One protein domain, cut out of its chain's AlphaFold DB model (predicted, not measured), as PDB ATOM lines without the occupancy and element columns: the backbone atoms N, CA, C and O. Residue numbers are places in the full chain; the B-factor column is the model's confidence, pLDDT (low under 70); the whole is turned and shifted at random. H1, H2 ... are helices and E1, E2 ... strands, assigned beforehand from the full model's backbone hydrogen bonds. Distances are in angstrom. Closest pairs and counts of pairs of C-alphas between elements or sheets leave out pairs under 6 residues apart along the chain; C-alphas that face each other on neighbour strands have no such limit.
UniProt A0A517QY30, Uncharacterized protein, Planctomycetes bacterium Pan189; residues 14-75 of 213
ATOM      1  N   ARG A  14    -153.847  91.746  63.500       82.56
ATOM      2  CA  ARG A  14    -153.999  93.177  63.241       82.56
ATOM      3  C   ARG A  14    -154.326  93.887  64.549       82.56
ATOM      4  O   ARG A  14    -155.227  93.456  65.272       82.56
ATOM      5  N   HIS A  15    -153.582  94.948  64.852       90.06
ATOM      6  CA  HIS A  15    -153.925  95.880  65.926       90.06
ATOM      7  C   HIS A  15    -154.807  96.983  65.371       90.06
ATOM      8  O   HIS A  15    -154.381  97.738  64.495       90.06
ATOM      9  N   TRP A  16    -156.000  97.101  65.930       92.88
ATOM     10  CA  TRP A  16    -156.960  98.142  65.614       92.88
ATOM     11  C   TRP A  16    -157.093  99.089  66.795       92.88
ATOM     12  O   TRP A  16    -157.066  98.638  67.936       92.88
ATOM     13  N   ARG A  17    -157.287 100.380  66.541       93.88
ATOM     14  CA  ARG A  17    -157.551 101.376  67.580       93.88
ATOM     15  C   ARG A  17    -158.755 102.215  67.210       93.88
ATOM     16  O   ARG A  17    -158.869 102.697  66.089       93.88
ATOM     17  N   CYS A  18    -159.667 102.378  68.157       94.19
ATOM     18  CA  CYS A  18    -160.790 103.283  67.975       94.19
ATOM     19  C   CYS A  18    -160.307 104.741  68.098       94.19
ATOM     20  O   CYS A  18    -159.661 105.055  69.102       94.19
ATOM     21  N   PRO A  19    -160.623 105.632  67.142       93.56
ATOM     22  CA  PRO A  19    -160.201 107.035  67.206       93.56
ATOM     23  C   PRO A  19    -160.900 107.825  68.323       93.56
ATOM     24  O   PRO A  19    -160.339 108.786  68.838       93.56
ATOM     25  N   GLU A  20    -162.096 107.407  68.742       93.94
ATOM     26  CA  GLU A  20    -162.890 108.114  69.755       93.94
ATOM     27  C   GLU A  20    -162.502 107.733  71.192       93.94
ATOM     28  O   GLU A  20    -162.174 108.602  71.997       93.94
ATOM     29  N   CYS A  21    -162.504 106.438  71.534       93.44
ATOM     30  CA  CYS A  21    -162.160 105.989  72.892       93.44
ATOM     31  C   CYS A  21    -160.688 105.623  73.073       93.44
ATOM     32  O   CYS A  21    -160.258 105.331  74.188       93.44
ATOM     33  N   GLY A  22    -159.916 105.550  71.986       92.81
ATOM     34  CA  GLY A  22    -158.522 105.123  72.016       92.81
ATOM     35  C   GLY A  22    -158.311 103.646  72.360       92.81
ATOM     36  O   GLY A  22    -157.156 103.236  72.460       92.81
ATOM     37  N   ARG A  23    -159.375 102.848  72.544       92.56
ATOM     38  CA  ARG A  23    -159.278 101.424  72.896       92.56
ATOM     39  C   ARG A  23    -158.659 100.636  71.748       92.56
ATOM     40  O   ARG A  23    -159.058 100.793  70.592       92.56
ATOM     41  N   GLU A  24    -157.720  99.767  72.095       92.44
ATOM     42  CA  GLU A  24    -157.061  98.866  71.157       92.44
ATOM     43  C   GLU A  24    -157.731  97.486  71.161       92.44
ATOM     44  O   GLU A  24    -158.037  96.929  72.217       92.44
ATOM     45  N   GLU A  25    -157.948  96.924  69.974       89.62
ATOM     46  CA  GLU A  25    -158.458  95.572  69.767       89.62
ATOM     47  C   GLU A  25    -157.531  94.765  68.859       89.62
ATOM     48  O   GLU A  25    -157.000  95.248  67.859       89.62
ATOM     49  N   PHE A  26    -157.394  93.484  69.194       87.38
ATOM     50  CA  PHE A  26    -156.626  92.517  68.425       87.38
ATOM     51  C   PHE A  26    -157.597  91.640  67.646       87.38
ATOM     52  O   PHE A  26    -158.490  91.022  68.233       87.38
ATOM     53  N   ARG A  27    -157.429  91.579  66.324       85.94
ATOM     54  CA  ARG A  27    -158.235  90.714  65.458       85.94
ATOM     55  C   ARG A  27    -157.342  89.903  64.538       85.94
ATOM     56  O   ARG A  27    -156.394  90.433  63.957       85.94
ATOM     57  N   ASP A  28    -157.695  88.634  64.398       82.25
ATOM     58  CA  ASP A  28    -157.011  87.690  63.524       82.25
ATOM     59  C   ASP A  28    -157.773  87.557  62.197       82.25
ATOM     60  O   ASP A  28    -159.007  87.566  62.167       82.25
ATOM     61  N   GLY A  29    -157.032  87.387  61.100       75.38
ATOM     62  CA  GLY A  29    -157.581  87.098  59.773       75.38
ATOM     63  C   GLY A  29    -157.727  88.320  58.863       75.38
ATOM     64  O   GLY A  29    -157.103  89.358  59.076       75.38
ATOM     65  N   ASP A  30    -158.540  88.184  57.813       74.88
ATOM     66  CA  ASP A  30    -158.708  89.206  56.769       74.88
ATOM     67  C   ASP A  30    -159.844  90.191  57.087       74.88
ATOM     68  O   ASP A  30    -160.750  90.442  56.294       74.88
ATOM     69  N   VAL A  31    -159.839  90.715  58.311       81.44
ATOM     70  CA  VAL A  31    -160.775  91.771  58.698       81.44
ATOM     71  C   VAL A  31    -160.280  93.071  58.073       81.44
ATOM     72  O   VAL A  31    -159.188  93.526  58.411       81.44
ATOM     73  N   GLN A  32    -161.050  93.646  57.148       81.31
ATOM     74  CA  GLN A  32    -160.731  94.929  56.502       81.31
ATOM     75  C   GLN A  32    -161.322  96.131  57.247       81.31
ATOM     76  O   GLN A  32    -160.838  97.246  57.095       81.31
ATOM     77  N   GLN A  33    -162.369  95.912  58.045       87.31
ATOM     78  CA  GLN A  33    -163.070  96.961  58.779       87.31
ATOM     79  C   GLN A  33    -163.462  96.445  60.161       87.31
ATOM     80  O   GLN A  33    -164.044  95.365  60.283       87.31
ATOM     81  N   LEU A  34    -163.170  97.230  61.196       89.62
ATOM     82  CA  LEU A  34    -163.563  96.934  62.568       89.62
ATOM     83  C   LEU A  34    -164.330  98.124  63.149       89.62
ATOM     84  O   LEU A  34    -163.936  99.268  62.955       89.62
ATOM     85  N   ARG A  35    -165.427  97.849  63.859       91.44
ATOM     86  CA  ARG A  35    -166.203  98.859  64.593       91.44
ATOM     87  C   ARG A  35    -165.986  98.687  66.089       91.44
ATOM     88  O   ARG A  35    -165.901  97.556  66.568       91.44
ATOM     89  N   CYS A  36    -165.927  99.798  66.816       90.62
ATOM     90  CA  CYS A  36    -165.811  99.776  68.268       90.62
ATOM     91  C   CYS A  36    -167.116  99.269  68.908       90.62
ATOM     92  O   CYS A  36    -168.209  99.673  68.514       90.62
ATOM     93  N   GLY A  37    -167.016  98.389  69.907       88.69
ATOM     94  CA  GLY A  37    -168.188  97.864  70.616       88.69
ATOM     95  C   GLY A  37    -168.878  98.888  71.524       88.69
ATOM     96  O   GLY A  37    -170.096  98.821  71.699       88.69
ATOM     97  N   ASP A  38    -168.118  99.837  72.080       88.50
ATOM     98  CA  ASP A  38    -168.641 100.846  73.010       88.50
ATOM     99  C   ASP A  38    -169.250 102.055  72.286       88.50
ATOM    100  O   ASP A  38    -170.100 102.751  72.840       88.50
ATOM    101  N   HIS A  39    -168.828 102.312  71.046       85.25
ATOM    102  CA  HIS A  39    -169.267 103.449  70.244       85.25
ATOM    103  C   HIS A  39    -169.907 102.932  68.963       85.25
ATOM    104  O   HIS A  39    -169.242 102.609  67.983       85.25
ATOM    105  N   ARG A  40    -171.238 102.815  68.986       74.94
ATOM    106  CA  ARG A  40    -172.036 102.364  67.836       74.94
ATOM    107  C   ARG A  40    -172.302 103.502  66.851       74.94
ATOM    108  O   ARG A  40    -173.426 103.648  66.372       74.94
ATOM    109  N   HIS A  41    -171.292 104.311  66.554       80.62
ATOM    110  CA  HIS A  41    -171.402 105.270  65.466       80.62
ATOM    111  C   HIS A  41    -171.343 104.508  64.133       80.62
ATOM    112  O   HIS A  41    -170.433 103.700  63.929       80.62
ATOM    113  N   PRO A  42    -172.328 104.688  63.232       80.81
ATOM    114  CA  PRO A  42    -172.384 103.937  61.979       80.81
ATOM    115  C   PRO A  42    -171.240 104.289  61.020       80.81
ATOM    116  O   PRO A  42    -170.905 103.453  60.179       80.81
ATOM    117  N   ASP A  43    -170.634 105.463  61.202       84.94
ATOM    118  CA  ASP A  43    -169.661 106.056  60.281       84.94
ATOM    119  C   ASP A  43    -168.215 105.993  60.795       84.94
ATOM    120  O   ASP A  43    -167.285 106.310  60.058       84.94
ATOM    121  N   VAL A  44    -168.005 105.568  62.046       82.62
ATOM    122  CA  VAL A  44    -166.675 105.547  62.668       82.62
ATOM    123  C   VAL A  44    -166.136 104.125  62.695       82.62
ATOM    124  O   VAL A  44    -166.678 103.228  63.346       82.62
ATOM    125  N   PHE A  45    -165.034 103.928  61.980       90.69
ATOM    126  CA  PHE A  45    -164.300 102.673  61.936       90.69
ATOM    127  C   PHE A  45    -163.013 102.802  62.747       90.69
ATOM    128  O   PHE A  45    -162.416 103.873  62.836       90.69
ATOM    129  N   CYS A  46    -162.591 101.703  63.364       90.88
ATOM    130  CA  CYS A  46    -161.286 101.637  63.998       90.88
ATOM    131  C   CYS A  46    -160.191 101.750  62.931       90.88
ATOM    132  O   CYS A  46    -160.310 101.193  61.840       90.88
ATOM    133  N   GLU A  47    -159.102 102.414  63.288       92.06
ATOM    134  CA  GLU A  47    -157.924 102.564  62.446       92.06
ATOM    135  C   GLU A  47    -156.955 101.408  62.691       92.06
ATOM    136  O   GLU A  47    -156.788 100.930  63.819       92.06
ATOM    137  N   LEU A  48    -156.309 100.938  61.628       89.88
ATOM    138  CA  LEU A  48    -155.287  99.905  61.717       89.88
ATOM    139  C   LEU A  48    -153.976 100.539  62.199       89.88
ATOM    140  O   LEU A  48    -153.324 101.266  61.458       89.88
ATOM    141  N   VAL A  49    -153.574 100.250  63.437       86.94
ATOM    142  CA  VAL A  49    -152.355 100.816  64.043       86.94
ATOM    143  C   VAL A  49    -151.112 100.079  63.577       86.94
ATOM    144  O   VAL A  49    -150.079 100.680  63.293       86.94
ATOM    145  N   LYS A  50    -151.182  98.745  63.558       80.38
ATOM    146  CA  LYS A  50    -150.033  97.912  63.224       80.38
ATOM    147  C   LYS A  50    -150.487  96.602  62.618       80.38
ATOM    148  O   LYS A  50    -151.205  95.818  63.243       80.38
ATOM    149  N   GLU A  51    -149.991  96.331  61.421       72.69
ATOM    150  CA  GLU A  51    -149.931  94.970  60.918       72.69
ATOM    151  C   GLU A  51    -148.822  94.256  61.690       72.69
ATOM    152  O   GLU A  51    -147.633  94.498  61.459       72.69
ATOM    153  N   LEU A  52    -149.173  93.397  62.653       64.44
ATOM    154  CA  LEU A  52    -148.178  92.443  63.120       64.44
ATOM    155  C   LEU A  52    -147.954  91.493  61.950       64.44
ATOM    156  O   LEU A  52    -148.826  90.692  61.596       64.44
ATOM    157  N   GLY A  53    -146.787  91.633  61.322       58.31
ATOM    158  CA  GLY A  53    -146.342  90.732  60.272       58.31
ATOM    159  C   GLY A  53    -146.524  89.282  60.713       58.31
ATOM    160  O   GLY A  53    -146.404  88.979  61.904       58.31
ATOM    161  N   LYS A  54    -146.850  88.423  59.736       61.28
ATOM    162  CA  LYS A  54    -147.132  86.987  59.890       61.28
ATOM    163  C   LYS A  54    -146.339  86.432  61.069       61.28
ATOM    164  O   LYS A  54    -145.105  86.456  61.036       61.28
ATOM    165  N   THR A  55    -147.040  85.986  62.113       56.44
ATOM    166  CA  THR A  55    -146.390  85.314  63.237       56.44
ATOM    167  C   THR A  55    -145.494  84.236  62.638       56.44
ATOM    168  O   THR A  55    -145.962  83.427  61.832       56.44
ATOM    169  N   ARG A  56    -144.181  84.297  62.931       60.69
ATOM    170  CA  ARG A  56    -143.218  83.300  62.444       60.69
ATOM    171  C   ARG A  56    -143.851  81.937  62.662       60.69
ATOM    172  O   ARG A  56    -144.199  81.613  63.802       60.69
ATOM    173  N   SER A  57    -144.089  81.204  61.575       64.75
ATOM    174  CA  SER A  57    -144.808  79.936  61.620       64.75
ATOM    175  C   SER A  57    -144.188  79.086  62.727       64.75
ATOM    176  O   SER A  57    -142.961  79.084  62.874       64.75
ATOM    177  N   PRO A  58    -144.960  78.309  63.504       65.44
ATOM    178  CA  PRO A  58    -144.358  77.377  64.459       65.44
ATOM    179  C   PRO A  58    -143.397  76.389  63.769       65.44
ATOM    180  O   PRO A  58    -142.557  75.771  64.424       65.44
ATOM    181  N   PHE A  59    -143.491  76.263  62.441       67.19
ATOM    182  CA  PHE A  59    -142.593  75.482  61.600       67.19
ATOM    183  C   PHE A  59    -141.423  76.277  61.009       67.19
ATOM    184  O   PHE A  59    -140.548  75.650  60.423       67.19
ATOM    185  N   ASP A  60    -141.333  77.596  61.191       72.12
ATOM    186  CA  ASP A  60    -140.206  78.398  60.690       72.12
ATOM    187  C   ASP A  60    -138.889  77.930  61.294       72.12
ATOM    188  O   ASP A  60    -137.883  77.858  60.599       72.12
ATOM    189  N   HIS A  61    -138.892  77.516  62.562       69.69
ATOM    190  CA  HIS A  61    -137.713  76.908  63.171       69.69
ATOM    191  C   HIS A  61    -137.312  75.605  62.462       69.69
ATOM    192  O   HIS A  61    -136.127  75.345  62.273       69.69
ATOM    193  N   VAL A  62    -138.285  74.786  62.053       77.00
ATOM    194  CA  VAL A  62    -138.037  73.520  61.345       77.00
ATOM    195  C   VAL A  62    -137.544  73.787  59.924       77.00
ATOM    196  O   VAL A  62    -136.577  73.167  59.496       77.00
ATOM    197  N   ALA A  63    -138.164  74.730  59.214       78.81
ATOM    198  CA  ALA A  63    -137.739  75.160  57.887       78.81
ATOM    199  C   ALA A  63    -136.329  75.768  57.923       78.81
ATOM    200  O   ALA A  63    -135.491  75.443  57.087       78.81
ATOM    201  N   HIS A  64    -136.029  76.576  58.940       78.38
ATOM    202  CA  HIS A  64    -134.716  77.165  59.158       78.38
ATOM    203  C   HIS A  64    -133.654  76.113  59.519       78.38
ATOM    204  O   HIS A  64    -132.558  76.134  58.963       78.38
ATOM    205  N   GLU A  65    -133.963  75.151  60.396       79.44
ATOM    206  CA  GLU A  65    -133.060  74.025  60.669       79.44
ATOM    207  C   GLU A  65    -132.834  73.152  59.431       79.44
ATOM    208  O   GLU A  65    -131.710  72.705  59.197       79.44
ATOM    209  N   ALA A  66    -133.873  72.915  58.627       84.88
ATOM    210  CA  ALA A  66    -133.753  72.190  57.370       84.88
ATOM    211  C   ALA A  66    -132.858  72.951  56.381       84.88
ATOM    212  O   ALA A  66    -131.908  72.360  55.874       84.88
ATOM    213  N   LYS A  67    -133.079  74.263  56.189       82.12
ATOM    214  CA  LYS A  67    -132.230  75.119  55.339       82.12
ATOM    215  C   LYS A  67    -130.771  75.068  55.796       82.12
ATOM    216  O   LYS A  67    -129.896  74.851  54.972       82.12
ATOM    217  N   LYS A  68    -130.506  75.153  57.106       83.31
ATOM    218  CA  LYS A  68    -129.145  75.022  57.661       83.31
ATOM    219  C   LYS A  68    -128.497  73.671  57.359       83.31
ATOM    220  O   LYS A  68    -127.324  73.629  57.011       83.31
ATOM    221  N   ARG A  69    -129.237  72.566  57.492       84.88
ATOM    222  CA  ARG A  69    -128.701  71.225  57.199       84.88
ATOM    223  C   ARG A  69    -128.418  71.035  55.716       84.88
ATOM    224  O   ARG A  69    -127.413  70.430  55.378       84.88
ATOM    225  N   ILE A  70    -129.292  71.548  54.857       83.38
ATOM    226  CA  ILE A  70    -129.108  71.483  53.409       83.38
ATOM    227  C   ILE A  70    -127.905  72.346  53.002       83.38
ATOM    228  O   ILE A  70    -127.024  71.849  52.310       83.38
ATOM    229  N   ALA A  71    -127.807  73.580  53.504       83.62
ATOM    230  CA  ALA A  71    -126.667  74.463  53.260       83.62
ATOM    231  C   ALA A  71    -125.336  73.848  53.725       83.62
ATOM    232  O   ALA A  71    -124.330  73.974  53.042       83.62
ATOM    233  N   ALA A  72    -125.328  73.111  54.841       84.56
ATOM    234  CA  ALA A  72    -124.129  72.417  55.312       84.56
ATOM    235  C   ALA A  72    -123.668  71.267  54.394       84.56
ATOM    236  O   ALA A  72    -122.498  70.902  54.427       84.56
ATOM    237  N   VAL A  73    -124.571  70.670  53.607       85.19
ATOM    238  CA  VAL A  73    -124.249  69.563  52.686       85.19
ATOM    239  C   VAL A  73    -123.925  70.075  51.287       85.19
ATOM    240  O   VAL A  73    -123.029  69.554  50.634       85.19
ATOM    241  N   VAL A  74    -124.679  71.067  50.820       84.19
ATOM    242  CA  VAL A  74    -124.631  71.555  49.435       84.19
ATOM    243  C   VAL A  74    -123.714  72.779  49.292       84.19
ATOM    244  O   VAL A  74    -123.320  73.124  48.184       84.19
ATOM    245  N   GLY A  75    -123.319  73.398  50.406       75.81
ATOM    246  CA  GLY A  75    -122.653  74.697  50.424       75.81
ATOM    247  C   GLY A  75    -123.678  75.831  50.411       75.81
ATOM    248  O   GLY A  75    -124.714  75.753  49.745       75.81
TER     249      GLY A  75
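What this domain is: This is residues 14 to 75 of the 213 residues of an uncharacterized protein of Planctomycetes bacterium Pan189 (UniProt A0A517QY30). A small antiparallel sheet of three strands, with a long loop reaching out past it, makes a head at one end, and a single helix, H1, sticks out from it on a thin, nearly bare stretch of chain. The arm, residues 55 to 75, stands free and makes much of the length; the body without it is 41 residues spanning 31 by 17 by 12 A. The printed part has 62 residues, with three named strands and then one named helix, in the order E1, E2, E3, H1, and the sheet runs E2, E1, E3, antiparallel throughout. The class is mixed, helices and strands, with under half of the residues in named elements. The whole is extended, with a radius of gyration of the C-alphas of 19.3 A and spans of 60 by 17 by 15 A.

Where its parts are: The printed part begins with strand E1, residues 14 to 17, whose C-alpha 14 is at (-153.999, 93.177, 63.241). Strand E2 is residues 24 to 28, 13.5 A from first to last C-alpha. Residues 29 to 46 hold no named element. Strand E3, residues 47 to 52, is 14.1 A long, from C-alpha 47 at (-157.924, 102.564, 62.446). Helix H1 is residues 60 to 74, 20.4 A long, and ends with C-alpha 74 at (-124.631, 71.555, 49.435).

How they stand to each other: E1 is the inner strand of the sheet, and E2 and E3 are its edge strands. E1 and E2 form a hairpin, antiparallel at 154 degrees between their directions; the C-alphas of Arg 17 and Glu 24 face each other at 4.4 A. N 25 and O 16 are within hydrogen-bond range at 2.8 A, as are N 16 and O 25 at 2.9 A. E1 and E3 are antiparallel at 152 degrees, with the C-alphas of Trp 16 and Leu 48 facing each other at 4.6 A. Across this pair, N 17 and O 47 are 2.8 A apart, and so are N 49 and O 15, within hydrogen-bond range. E2 and E3 are apart. H1 is not on the sheet, with 0 pairs of C-alphas within 10 A, and it is apart from E1 and E2. In H1 every O i to N i+4 pair is within hydrogen-bond range.

The domain as a whole: The two C-alphas farthest apart are those of His 41 and Val 73, 60.5 A. The printed part has no cut. The link from E2 to E3, 18 residues, is long; those from E1 to E2 and from E3 to H1 are short. The mean pLDDT of the printed part is 82.0, and residues 52 to 59 and residue 61 are under 70.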